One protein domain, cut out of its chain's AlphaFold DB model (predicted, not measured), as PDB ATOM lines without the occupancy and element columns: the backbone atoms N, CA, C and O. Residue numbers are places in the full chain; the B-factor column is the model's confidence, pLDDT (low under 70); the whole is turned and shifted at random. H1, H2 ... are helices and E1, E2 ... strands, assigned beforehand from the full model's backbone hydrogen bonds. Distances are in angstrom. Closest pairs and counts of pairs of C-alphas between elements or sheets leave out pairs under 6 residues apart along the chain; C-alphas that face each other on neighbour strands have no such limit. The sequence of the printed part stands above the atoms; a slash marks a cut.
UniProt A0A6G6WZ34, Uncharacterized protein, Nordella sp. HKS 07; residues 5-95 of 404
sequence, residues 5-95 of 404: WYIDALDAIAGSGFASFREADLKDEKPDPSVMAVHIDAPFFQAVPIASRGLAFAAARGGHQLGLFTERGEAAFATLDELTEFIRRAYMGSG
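What this domain is: This is residues 5 to 95 of the 404 residues of an uncharacterized protein of Nordella sp. HKS 07 (UniProt A0A6G6WZ34). A four-stranded antiparallel sheet, a meander in the order E1, E2, E3, E4, is covered by a helix on each face: the longer H2 runs along the strands on one face, the short H1 slantwise on the other. Both helices cover E1 and E2, the strands nearest the mean of the C-alphas, and the stretch from residue 62 to 79 pairs briefly with E1 in two places and folds back on itself at residues 69 to 74. The printed part has 91 residues with four named strands, then two named helices, along the chain E1 E2 E3 E4 H1 H2; the class is mixed, though only 45 residues, under half, are in named elements. It is compact, with a radius of gyration of the C-alphas of 11.9 A, and spans 34 by 30 by 26 A.

Where its parts are: E1 is residues 5 to 11, 16.9 A long, beginning at C-alpha 5 (210.664, 336.027, 217.362). E2 is residues 16 to 22, 19.5 A; E3 is residues 37 to 40, 10.2 A; E4 is residues 48 to 50, 6.4 A. H1 is residues 54 to 61, 11.0 A, beginning at (215.341, 351.291, 215.583). H2 is residues 80 to 95, 23.2 A, ending at (232.129, 330.669, 205.501).

How they stand to each other: The sheet is only just strongly twisted, its C-alphas lying up to 4.1 A off its best plane. E1 and E2 form a hairpin at 159 degrees, with N 8 and O 18 2.8 A apart, within hydrogen-bond range. E2 and E3 form a hairpin at 156 degrees, with N 19 and O 38 at 3.0 A. E3 and E4 form a hairpin at 140 degrees, with N 50 and O 37 at 2.9 A. E1 and E4, the edge strands, are apart. H2 is on the sheet at a height of 9.3 A, over E1 and E2, along the strands at 26 degrees to E2 on the local plane; its closest C-alphas to E1 are Leu 80 and Trp 5, 6.6 A. H1 is on the opposite face at a height of 8.7 A, over E2 and only just over E1, on which 3 of its 8 C-alphas fall, slantwise at 47 degrees to E2 on the local plane. The closest C-alphas of H1 and E1 are Ala 56 and Ala 9, 5.2 A. In both helices every O i to N i+4 pair is within hydrogen-bond range.

The domain as a whole: The C-alphas farthest apart are Ser 34 and Gly 95, 35.2 A. The printed part has no cut. The links E2 to E3 and H1 to H2 are long. The mean pLDDT of the printed part is 89.5; residues 27 to 29 and 95 are under 70.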
ATOM      1  N   TRP A   5     209.401 335.385 217.686       96.75
ATOM      2  CA  TRP A   5     210.664 336.027 217.362       96.75
ATOM      3  C   TRP A   5     210.807 336.188 215.850       96.75
ATOM      4  O   TRP A   5     210.648 335.226 215.099       96.75
ATOM      5  N   TYR A   6     211.147 337.396 215.414       96.06
ATOM      6  CA  TYR A   6     211.400 337.733 214.016       96.06
ATOM      7  C   TYR A   6     212.753 338.416 213.882       96.06
ATOM      8  O   TYR A   6     213.139 339.220 214.731       96.06
ATOM      9  N   ILE A   7     213.472 338.112 212.805       96.44
ATOM     10  CA  ILE A   7     214.716 338.803 212.463       96.44
ATOM     11  C   ILE A   7     214.352 340.107 211.768       96.44
ATOM     12  O   ILE A   7     213.708 340.089 210.728       96.44
ATOM     13  N   ASP A   8     214.803 341.229 212.314       95.81
ATOM     14  CA  ASP A   8     214.592 342.563 211.756       95.81
ATOM     15  C   ASP A   8     215.733 342.973 210.823       95.81
ATOM     16  O   ASP A   8     215.511 343.654 209.820       95.81
ATOM     17  N   ALA A   9     216.963 342.552 211.135       96.19
ATOM     18  CA  ALA A   9     218.120 342.742 210.270       96.19
ATOM     19  C   ALA A   9     219.141 341.605 210.423       96.19
ATOM     20  O   ALA A   9     219.360 341.136 211.534       96.19
ATOM     21  N   LEU A  10     219.787 341.187 209.334       95.88
ATOM     22  CA  LEU A  10     220.742 340.073 209.327       95.88
ATOM     23  C   LEU A  10     221.974 340.373 208.472       95.88
ATOM     24  O   LEU A  10     221.859 340.738 207.303       95.88
ATOM     25  N   ASP A  11     223.150 340.143 209.031       94.38
ATOM     26  CA  ASP A  11     224.395 339.955 208.297       94.38
ATOM     27  C   ASP A  11     224.904 338.536 208.559       94.38
ATOM     28  O   ASP A  11     225.626 338.261 209.519       94.38
ATOM     29  N   ALA A  12     224.511 337.614 207.678       88.62
ATOM     30  CA  ALA A  12     224.917 336.221 207.774       88.62
ATOM     31  C   ALA A  12     226.433 336.040 207.612       88.62
ATOM     32  O   ALA A  12     226.953 335.043 208.086       88.62
ATOM     33  N   ILE A  13     227.156 336.963 206.963       86.00
ATOM     34  CA  ILE A  13     228.612 336.846 206.770       86.00
ATOM     35  C   ILE A  13     229.349 337.258 208.041       86.00
ATOM     36  O   ILE A  13     230.302 336.596 208.437       86.00
ATOM     37  N   ALA A  14     228.906 338.338 208.686       89.94
ATOM     38  CA  ALA A  14     229.469 338.771 209.962       89.94
ATOM     39  C   ALA A  14     229.002 337.901 211.142       89.94
ATOM     40  O   ALA A  14     229.659 337.881 212.176       89.94
ATOM     41  N   GLY A  15     227.889 337.177 210.981       93.00
ATOM     42  CA  GLY A  15     227.249 336.426 212.060       93.00
ATOM     43  C   GLY A  15     226.480 337.316 213.027       93.00
ATOM     44  O   GLY A  15     226.271 336.928 214.172       93.00
ATOM     45  N   SER A  16     226.036 338.477 212.542       96.44
ATOM     46  CA  SER A  16     225.317 339.495 213.304       96.44
ATOM     47  C   SER A  16     223.847 339.522 212.894       96.44
ATOM     48  O   SER A  16     223.518 339.544 211.707       96.44
ATOM     49  N   GLY A  17     222.938 339.562 213.861       97.44
ATOM     50  CA  GLY A  17     221.508 339.684 213.616       97.44
ATOM     51  C   GLY A  17     220.787 340.470 214.703       97.44
ATOM     52  O   GLY A  17     221.127 340.422 215.882       97.44
ATOM     53  N   PHE A  18     219.763 341.203 214.288       97.88
ATOM     54  CA  PHE A  18     218.836 341.919 215.149       97.88
ATOM     55  C   PHE A  18     217.481 341.238 215.073       97.88
ATOM     56  O   PHE A  18     217.012 340.932 213.975       97.88
ATOM     57  N   ALA A  19     216.844 341.041 216.220       97.62
ATOM     58  CA  ALA A  19     215.548 340.391 216.293       97.62
ATOM     59  C   ALA A  19     214.631 341.053 217.312       97.62
ATOM     60  O   ALA A  19     215.097 341.649 218.284       97.62
ATOM     61  N   SER A  20     213.327 340.900 217.110       96.31
ATOM     62  CA  SER A  20     212.303 341.375 218.032       96.31
ATOM     63  C   SER A  20     211.186 340.358 218.238       96.31
ATOM     64  O   SER A  20     210.904 339.538 217.365       96.31
ATOM     65  N   PHE A  21     210.568 340.402 219.420       95.44
ATOM     66  CA  PHE A  21     209.434 339.558 219.784       95.44
ATOM     67  C   PHE A  21     208.126 340.305 219.506       95.44
ATOM     68  O   PHE A  21     207.748 341.189 220.272       95.44
ATOM     69  N   ARG A  22     207.487 340.018 218.368       93.50
ATOM     70  CA  ARG A  22     206.377 340.816 217.815       93.50
ATOM     71  C   ARG A  22     205.430 339.983 216.955       93.50
ATOM     72  O   ARG A  22     205.585 338.771 216.856       93.50
ATOM     73  N   GLU A  23     204.455 340.626 216.317       90.38
ATOM     74  CA  GLU A  23     203.667 340.030 215.234       90.38
ATOM     75  C   GLU A  23     204.377 340.183 213.867       90.38
ATOM     76  O   GLU A  23     205.283 341.008 213.690       90.38
ATOM     77  N   ALA A  24     203.980 339.365 212.887       81.56
ATOM     78  CA  ALA A  24     204.535 339.397 211.534       81.56
ATOM     79  C   ALA A  24     204.055 340.637 210.757       81.56
ATOM     80  O   ALA A  24     203.015 340.578 210.103       81.56
ATOM     81  N   ASP A  25     204.807 341.740 210.817       78.75
ATOM     82  CA  ASP A  25     204.565 342.932 209.994       78.75
ATOM     83  C   ASP A  25     205.784 343.877 209.901       78.75
ATOM     84  O   ASP A  25     205.709 345.072 210.186       78.75
ATOM     85  N   LEU A  26     206.956 343.387 209.479       77.94
ATOM     86  CA  LEU A  26     208.127 344.273 209.359       77.94
ATOM     87  C   LEU A  26     207.937 345.426 208.346       77.94
ATOM     88  O   LEU A  26     208.661 346.422 208.405       77.94
ATOM     89  N   LYS A  27     207.013 345.283 207.385       69.44
ATOM     90  CA  LYS A  27     206.861 346.214 206.254       69.44
ATOM     91  C   LYS A  27     206.029 347.444 206.602       69.44
ATOM     92  O   LYS A  27     206.418 348.537 206.186       69.44
ATOM     93  N   ASP A  28     204.942 347.277 207.349       68.31
ATOM     94  CA  ASP A  28     203.983 348.357 207.595       68.31
ATOM     95  C   ASP A  28     204.048 348.902 209.036       68.31
ATOM     96  O   ASP A  28     203.475 349.953 209.349       68.31
ATOM     97  N   GLU A  29     204.823 348.257 209.911       66.69
ATOM     98  CA  GLU A  29     204.864 348.588 211.330       66.69
ATOM     99  C   GLU A  29     205.886 349.688 211.676       66.69
ATOM    100  O   GLU A  29     207.094 349.610 211.410       66.69
ATOM    101  N   LYS A  30     205.403 350.733 212.361       72.75
ATOM    102  CA  LYS A  30     206.268 351.753 212.967       72.75
ATOM    103  C   LYS A  30     207.078 351.127 214.108       72.75
ATOM    104  O   LYS A  30     206.514 350.344 214.860       72.75
ATOM    105  N   PRO A  31     208.357 351.503 214.304       71.19
ATOM    106  CA  PRO A  31     209.151 350.963 215.400       71.19
ATOM    107  C   PRO A  31     208.489 351.287 216.745       71.19
ATOM    108  O   PRO A  31     208.478 352.446 217.164       71.19
ATOM    109  N   ASP A  32     207.942 350.272 217.406       78.88
ATOM    110  CA  ASP A  32     207.456 350.386 218.773       78.88
ATOM    111  C   ASP A  32     208.645 350.181 219.732       78.88
ATOM    112  O   ASP A  32     209.270 349.117 219.724       78.88
ATOM    113  N   PRO A  33     209.025 351.194 220.534       77.81
ATOM    114  CA  PRO A  33     210.125 351.066 221.484       77.81
ATOM    115  C   PRO A  33     209.815 350.125 222.658       77.81
ATOM    116  O   PRO A  33     210.727 349.812 223.416       77.81
ATOM    117  N   SER A  34     208.561 349.705 222.841       83.69
ATOM    118  CA  SER A  34     208.159 348.784 223.909       83.69
ATOM    119  C   SER A  34     208.362 347.309 223.557       83.69
ATOM    120  O   SER A  34     208.373 346.465 224.455       83.69
ATOM    121  N   VAL A  35     208.578 346.999 222.277       89.62
ATOM    122  CA  VAL A  35     208.836 345.638 221.804       89.62
ATOM    123  C   VAL A  35     210.214 345.178 222.271       89.62
ATOM    124  O   VAL A  35     211.221 345.865 222.074       89.62
ATOM    125  N   MET A  36     210.273 343.980 222.856       94.44
ATOM    126  CA  MET A  36     211.539 343.358 223.230       94.44
ATOM    127  C   MET A  36     212.377 343.117 221.974       94.44
ATOM    128  O   MET A  36     211.944 342.417 221.059       94.44
ATOM    129  N   ALA A  37     213.581 343.682 221.949       96.06
ATOM    130  CA  ALA A  37     214.527 343.529 220.857       96.06
ATOM    131  C   ALA A  37     215.887 343.071 221.386       96.06
ATOM    132  O   ALA A  37     216.302 343.450 222.485       96.06
ATOM    133  N   VAL A  38     216.591 342.275 220.587       98.12
ATOM    134  CA  VAL A  38     217.927 341.754 220.884       98.12
ATOM    135  C   VAL A  38     218.868 341.946 219.697       98.12
ATOM    136  O   VAL A  38     218.444 342.017 218.543       98.12
ATOM    137  N   HIS A  39     220.159 341.996 219.999       98.19
ATOM    138  CA  HIS A  39     221.256 341.833 219.053       98.19
ATOM    139  C   HIS A  39     221.995 340.535 219.384       98.19
ATOM    140  O   HIS A  39     222.233 340.238 220.552       98.19
ATOM    141  N   ILE A  40     222.309 339.743 218.367       98.19
ATOM    142  CA  ILE A  40     223.034 338.475 218.459       98.19
ATOM    143  C   ILE A  40     224.217 338.589 217.510       98.19
ATOM    144  O   ILE A  40     224.028 338.974 216.360       98.19
ATOM    145  N   ASP A  41     225.417 338.258 217.976       97.00
ATOM    146  CA  ASP A  41     226.631 338.379 217.167       97.00
ATOM    147  C   ASP A  41     227.624 337.243 217.438       97.00
ATOM    148  O   ASP A  41     227.662 336.662 218.531       97.00
ATOM    149  N   ALA A  42     228.454 336.948 216.444       89.88
ATOM    150  CA  ALA A  42     229.620 336.095 216.581       89.88
ATOM    151  C   ALA A  42     230.652 336.724 217.551       89.88
ATOM    152  O   ALA A  42     230.676 337.938 217.756       89.88
ATOM    153  N   PRO A  43     231.542 335.928 218.174       91.56
ATOM    154  CA  PRO A  43     231.642 334.470 218.086       91.56
ATOM    155  C   PRO A  43     230.746 333.728 219.089       91.56
ATOM    156  O   PRO A  43     230.622 332.509 219.011       91.56
ATOM    157  N   PHE A  44     230.159 334.435 220.058       91.94
ATOM    158  CA  PHE A  44     229.476 333.804 221.192       91.94
ATOM    159  C   PHE A  44     227.992 333.546 220.951       91.94
ATOM    160  O   PHE A  44     227.415 332.731 221.667       91.94
ATOM    161  N   PHE A  45     227.383 334.234 219.982       93.19
ATOM    162  CA  PHE A  45     225.959 334.134 219.656       93.19
ATOM    163  C   PHE A  45     225.068 334.288 220.892       93.19
ATOM    164  O   PHE A  45     224.083 333.585 221.065       93.19
ATOM    165  N   GLN A  46     225.427 335.205 221.790       95.88
ATOM    166  CA  GLN A  46     224.604 335.523 222.952       95.88
ATOM    167  C   GLN A  46     223.651 336.660 222.598       95.88
ATOM    168  O   GLN A  46     224.083 337.693 222.091       95.88
ATOM    169  N   ALA A  47     222.364 336.481 222.888       97.00
ATOM    170  CA  ALA A  47     221.368 337.521 222.686       97.00
ATOM    171  C   ALA A  47     221.510 338.627 223.742       97.00
ATOM    172  O   ALA A  47     221.301 338.407 224.937       97.00
ATOM    173  N   VAL A  48     221.841 339.832 223.289       97.75
ATOM    174  CA  VAL A  48     221.977 341.035 224.112       97.75
ATOM    175  C   VAL A  48     220.739 341.910 223.911       97.75
ATOM    176  O   VAL A  48     220.496 342.351 222.787       97.75
ATOM    177  N   PRO A  49     219.944 342.196 224.959       97.12
ATOM    178  CA  PRO A  49     218.808 343.103 224.843       97.12
ATOM    179  C   PRO A  49     219.244 344.493 224.379       97.12
ATOM    180  O   PRO A  49     220.227 345.046 224.875       97.12
ATOM    181  N   ILE A  50     218.479 345.086 223.469       96.00
ATOM    182  CA  ILE A  50     218.714 346.440 222.968       96.00
ATOM    183  C   ILE A  50     217.501 347.328 223.226       96.00
ATOM    184  O   ILE A  50     216.366 346.867 223.297       96.00
ATOM    185  N   ALA A  51     217.746 348.632 223.352       89.75
ATOM    186  CA  ALA A  51     216.718 349.591 223.755       89.75
ATOM    187  C   ALA A  51     215.581 349.762 222.734       89.75
ATOM    188  O   ALA A  51     214.517 350.254 223.091       89.75
ATOM    189  N   SER A  52     215.818 349.449 221.455       91.00
ATOM    190  CA  SER A  52     214.809 349.599 220.407       91.00
ATOM    191  C   SER A  52     215.187 348.857 219.128       91.00
ATOM    192  O   SER A  52     216.348 348.863 218.706       91.00
ATOM    193  N   ARG A  53     214.160 348.367 218.421       91.12
ATOM    194  CA  ARG A  53     214.234 347.883 217.032       91.12
ATOM    195  C   ARG A  53     214.763 348.927 216.040       91.12
ATOM    196  O   ARG A  53     215.229 348.579 214.959       91.12
ATOM    197  N   GLY A  54     214.755 350.217 216.395       90.69
ATOM    198  CA  GLY A  54     215.341 351.291 215.583       90.69
ATOM    199  C   GLY A  54     216.792 351.024 215.150       90.69
ATOM    200  O   GLY A  54     217.182 351.419 214.048       90.69
ATOM    201  N   LEU A  55     217.564 350.307 215.977       92.75
ATOM    202  CA  LEU A  55     218.934 349.894 215.662       92.75
ATOM    203  C   LEU A  55     218.991 348.884 214.511       92.75
ATOM    204  O   LEU A  55     219.842 349.027 213.638       92.75
ATOM    205  N   ALA A  56     218.043 347.946 214.438       92.94
ATOM    206  CA  ALA A  56     217.951 346.987 213.340       92.94
ATOM    207  C   ALA A  56     217.730 347.693 211.995       92.94
ATOM    208  O   ALA A  56     218.428 347.437 211.019       92.94
ATOM    209  N   PHE A  57     216.822 348.674 211.953       91.19
ATOM    210  CA  PHE A  57     216.598 349.472 210.745       91.19
ATOM    211  C   PHE A  57     217.814 350.323 210.363       91.19
ATOM    212  O   PHE A  57     218.047 350.574 209.180       91.19
ATOM    213  N   ALA A  58     218.584 350.795 211.346       91.12
ATOM    214  CA  ALA A  58     219.844 351.480 211.084       91.12
ATOM    215  C   ALA A  58     220.892 350.523 210.498       91.12
ATOM    216  O   ALA A  58     221.506 350.864 209.488       91.12
ATOM    217  N   ALA A  59     221.028 349.320 211.057       92.56
ATOM    218  CA  ALA A  59     221.912 348.275 210.551       92.56
ATOM    219  C   ALA A  59     221.534 347.842 209.124       92.56
ATOM    220  O   ALA A  59     222.405 347.728 208.262       92.56
ATOM    221  N   ALA A  60     220.235 347.708 208.834       91.69
ATOM    222  CA  ALA A  60     219.735 347.397 207.496       91.69
ATOM    223  C   ALA A  60     220.124 348.468 206.460       91.69
ATOM    224  O   ALA A  60     220.551 348.153 205.351       91.69
ATOM    225  N   ARG A  61     220.070 349.755 206.832       90.12
ATOM    226  CA  ARG A  61     220.594 350.844 205.982       90.12
ATOM    227  C   ARG A  61     222.115 350.785 205.812       90.12
ATOM    228  O   ARG A  61     222.622 351.260 204.801       90.12
ATOM    229  N   GLY A  62     222.820 350.226 206.792       85.88
ATOM    230  CA  GLY A  62     224.268 350.022 206.790       85.88
ATOM    231  C   GLY A  62     224.741 348.777 206.037       85.88
ATOM    232  O   GLY A  62     225.942 348.535 205.996       85.88
ATOM    233  N   GLY A  63     223.835 347.997 205.436       86.31
ATOM    234  CA  GLY A  63     224.185 346.834 204.614       86.31
ATOM    235  C   GLY A  63     223.762 345.481 205.182       86.31
ATOM    236  O   GLY A  63     223.955 344.477 204.495       86.31
ATOM    237  N   HIS A  64     223.143 345.438 206.369       92.06
ATOM    238  CA  HIS A  64     222.427 344.233 206.792       92.06
ATOM    239  C   HIS A  64     221.215 344.019 205.879       92.06
ATOM    240  O   HIS A  64     220.587 344.962 205.391       92.06
ATOM    241  N   GLN A  65     220.850 342.767 205.660       91.25
ATOM    242  CA  GLN A  65     219.578 342.432 205.048       91.25
ATOM    243  C   GLN A  65     218.441 342.839 205.981       91.25
ATOM    244  O   GLN A  65     218.476 342.506 207.158       91.25
ATOM    245  N   LEU A  66     217.430 343.530 205.456       93.31
ATOM    246  CA  LEU A  66     216.207 343.827 206.197       93.31
ATOM    247  C   LEU A  66     215.311 342.585 206.229       93.31
ATOM    248  O   LEU A  66     214.867 342.134 205.171       93.31
ATOM    249  N   GLY A  67     215.001 342.099 207.426       92.06
ATOM    250  CA  GLY A  67     214.097 340.975 207.628       92.06
ATOM    251  C   GLY A  67     214.629 339.614 207.175       92.06
ATOM    252  O   GLY A  67     215.603 339.506 206.422       92.06
ATOM    253  N   LEU A  68     213.925 338.557 207.573       92.12
ATOM    254  CA  LEU A  68     214.065 337.227 206.984       92.12
ATOM    255  C   LEU A  68     212.721 336.791 206.397       92.12
ATOM    256  O   LEU A  68     211.728 336.703 207.114       92.12
ATOM    257  N   PHE A  69     212.684 336.522 205.093       89.81
ATOM    258  CA  PHE A  69     211.449 336.202 204.377       89.81
ATOM    259  C   PHE A  69     211.581 334.879 203.620       89.81
ATOM    260  O   PHE A  69     212.588 334.632 202.961       89.81
ATOM    261  N   THR A  70     210.535 334.065 203.700       85.69
ATOM    262  CA  THR A  70     210.309 332.848 202.913       85.69
ATOM    263  C   THR A  70     209.187 333.099 201.899       85.69
ATOM    264  O   THR A  70     208.548 334.154 201.900       85.69
ATOM    265  N   GLU A  71     208.875 332.107 201.061       80.75
ATOM    266  CA  GLU A  71     207.679 332.137 200.200       80.75
ATOM    267  C   GLU A  71     206.368 332.271 200.999       80.75
ATOM    268  O   GLU A  71     205.363 332.741 200.473       80.75
ATOM    269  N   ARG A  72     206.372 331.879 202.280       83.06
ATOM    270  CA  ARG A  72     205.198 331.916 203.165       83.06
ATOM    271  C   ARG A  72     205.056 333.231 203.932       83.06
ATOM    272  O   ARG A  72     204.077 333.397 204.654       83.06
ATOM    273  N   GLY A  73     206.004 334.155 203.778       88.62
ATOM    274  CA  GLY A  73     206.027 335.433 204.481       88.62
ATOM    275  C   GLY A  73     207.255 335.590 205.368       88.62
ATOM    276  O   GLY A  73     208.319 335.045 205.088       88.62
ATOM    277  N   GLU A  74     207.132 336.393 206.420       91.88
ATOM    278  CA  GLU A  74     208.231 336.615 207.357       91.88
ATOM    279  C   GLU A  74     208.511 335.349 208.182       91.88
ATOM    280  O   GLU A  74     207.591 334.748 208.740       91.88
ATOM    281  N   ALA A  75     209.774 334.924 208.233       91.94
ATOM    282  CA  ALA A  75     210.184 333.738 208.974       91.94
ATOM    283  C   ALA A  75     210.081 333.999 210.483       91.94
ATOM    284  O   ALA A  75     210.700 334.930 211.001       91.94
ATOM    285  N   ALA A  76     209.304 333.163 211.171       93.62
ATOM    286  CA  ALA A  76     209.060 333.259 212.603       93.62
ATOM    287  C   ALA A  76     209.803 332.154 213.361       93.62
ATOM    288  O   ALA A  76     209.889 331.022 212.884       93.62
ATOM    289  N   PHE A  77     210.261 332.468 214.569       94.19
ATOM    290  CA  PHE A  77     210.921 331.539 215.480       94.19
ATOM    291  C   PHE A  77     210.141 331.482 216.796       94.19
ATOM    292  O   PHE A  77     209.726 332.515 217.331       94.19
ATOM    293  N   ALA A  78     209.907 330.280 217.320       92.19
ATOM    294  CA  ALA A  78     209.122 330.102 218.540       92.19
ATOM    295  C   ALA A  78     209.908 330.540 219.776       92.19
ATOM    296  O   ALA A  78     209.335 331.053 220.741       92.19
ATOM    297  N   THR A  79     211.227 330.357 219.738       94.50
ATOM    298  CA  THR A  79     212.118 330.660 220.853       94.50
ATOM    299  C   THR A  79     213.315 331.494 220.413       94.50
ATOM    300  O   THR A  79     213.703 331.519 219.245       94.50
ATOM    301  N   LEU A  80     213.919 332.184 221.380       94.88
ATOM    302  CA  LEU A  80     215.149 332.935 221.155       94.88
ATOM    303  C   LEU A  80     216.334 332.004 220.847       94.88
ATOM    304  O   LEU A  80     217.217 332.380 220.078       94.88
ATOM    305  N   ASP A  81     216.329 330.788 221.398       91.94
ATOM    306  CA  ASP A  81     217.349 329.765 221.144       91.94
ATOM    307  C   ASP A  81     217.308 329.288 219.688       91.94
ATOM    308  O   ASP A  81     218.348 329.209 219.039       91.94
ATOM    309  N   GLU A  82     216.108 329.050 219.146       89.50
ATOM    310  CA  GLU A  82     215.909 328.756 217.722       89.50
ATOM    311  C   GLU A  82     216.476 329.881 216.847       89.50
ATOM    312  O   GLU A  82     217.305 329.638 215.973       89.50
ATOM    313  N   LEU A  83     216.088 331.131 217.101       95.31
ATOM    314  CA  LEU A  83     216.574 332.266 216.315       95.31
ATOM    315  C   LEU A  83     218.104 332.417 216.395       95.31
ATOM    316  O   LEU A  83     218.768 332.678 215.389       95.31
ATOM    317  N   THR A  84     218.673 332.229 217.583       95.00
ATOM    318  CA  THR A  84     220.122 332.294 217.821       95.00
ATOM    319  C   THR A  84     220.860 331.203 217.048       95.00
ATOM    320  O   THR A  84     221.851 331.475 216.367       95.00
ATOM    321  N   GLU A  85     220.352 329.973 217.101       90.12
ATOM    322  CA  GLU A  85     220.903 328.837 216.370       90.12
ATOM    323  C   GLU A  85     220.809 329.041 214.852       90.12
ATOM    324  O   GLU A  85     221.738 328.675 214.129       90.12
ATOM    325  N   PHE A  86     219.746 329.688 214.362       93.75
ATOM    326  CA  PHE A  86     219.629 330.058 212.954       93.75
ATOM    327  C   PHE A  86     220.754 331.012 212.540       93.75
ATOM    328  O   PHE A  86     221.461 330.728 211.573       93.75
ATOM    329  N   ILE A  87     220.968 332.108 213.281       93.38
ATOM    330  CA  ILE A  87     222.032 333.085 212.979       93.38
ATOM    331  C   ILE A  87     223.402 332.398 213.012       93.38
ATOM    332  O   ILE A  87     224.212 332.588 212.102       93.38
ATOM    333  N   ARG A  88     223.637 331.539 214.010       90.44
ATOM    334  CA  ARG A  88     224.872 330.759 214.130       90.44
ATOM    335  C   ARG A  88     225.094 329.853 212.921       90.44
ATOM    336  O   ARG A  88     226.187 329.844 212.358       90.44
ATOM    337  N   ARG A  89     224.083 329.092 212.493       85.31
ATOM    338  CA  ARG A  89     224.196 328.206 211.323       85.31
ATOM    339  C   ARG A  89     224.334 328.982 210.018       85.31
ATOM    340  O   ARG A  89     225.114 328.565 209.167       85.31
ATOM    341  N   ALA A  90     223.639 330.110 209.875       86.44
ATOM    342  CA  ALA A  90     223.782 330.998 208.726       86.44
ATOM    343  C   ALA A  90     225.214 331.554 208.626       86.44
ATOM    344  O   ALA A  90     225.779 331.570 207.536       86.44
ATOM    345  N   TYR A  91     225.826 331.919 209.758       87.50
ATOM    346  CA  TYR A  91     227.235 332.315 209.840       87.50
ATOM    347  C   TYR A  91     228.208 331.193 209.488       87.50
ATOM    348  O   TYR A  91     229.084 331.353 208.640       87.50
ATOM    349  N   MET A  92     228.042 330.021 210.101       79.62
ATOM    350  CA  MET A  92     228.911 328.878 209.812       79.62
ATOM    351  C   MET A  92     228.792 328.451 208.344       79.62
ATOM    352  O   MET A  92     229.794 328.134 207.710       79.62
ATOM    353  N   GLY A  93     227.582 328.506 207.782       73.06
ATOM    354  CA  GLY A  93     227.338 328.253 206.367       73.06
ATOM    355  C   GLY A  93     227.950 329.314 205.448       73.06
ATOM    356  O   GLY A  93     228.484 328.972 204.397       73.06
ATOM    357  N   SER A  94     227.926 330.594 205.820       71.56
ATOM    358  CA  SER A  94     228.442 331.684 204.979       71.56
ATOM    359  C   SER A  94     229.983 331.759 204.911       71.56
ATOM    360  O   SER A  94     230.542 332.557 204.147       71.56
ATOM    361  N   GLY A  95     230.689 330.895 205.647       60.09
ATOM    362  CA  GLY A  95     232.129 330.669 205.501       60.09
ATOM    363  C   GLY A  95     232.960 331.163 206.682       60.09
ATOM    364  O   GLY A  95     233.924 331.907 206.487       60.09
TER     365      GLY A  95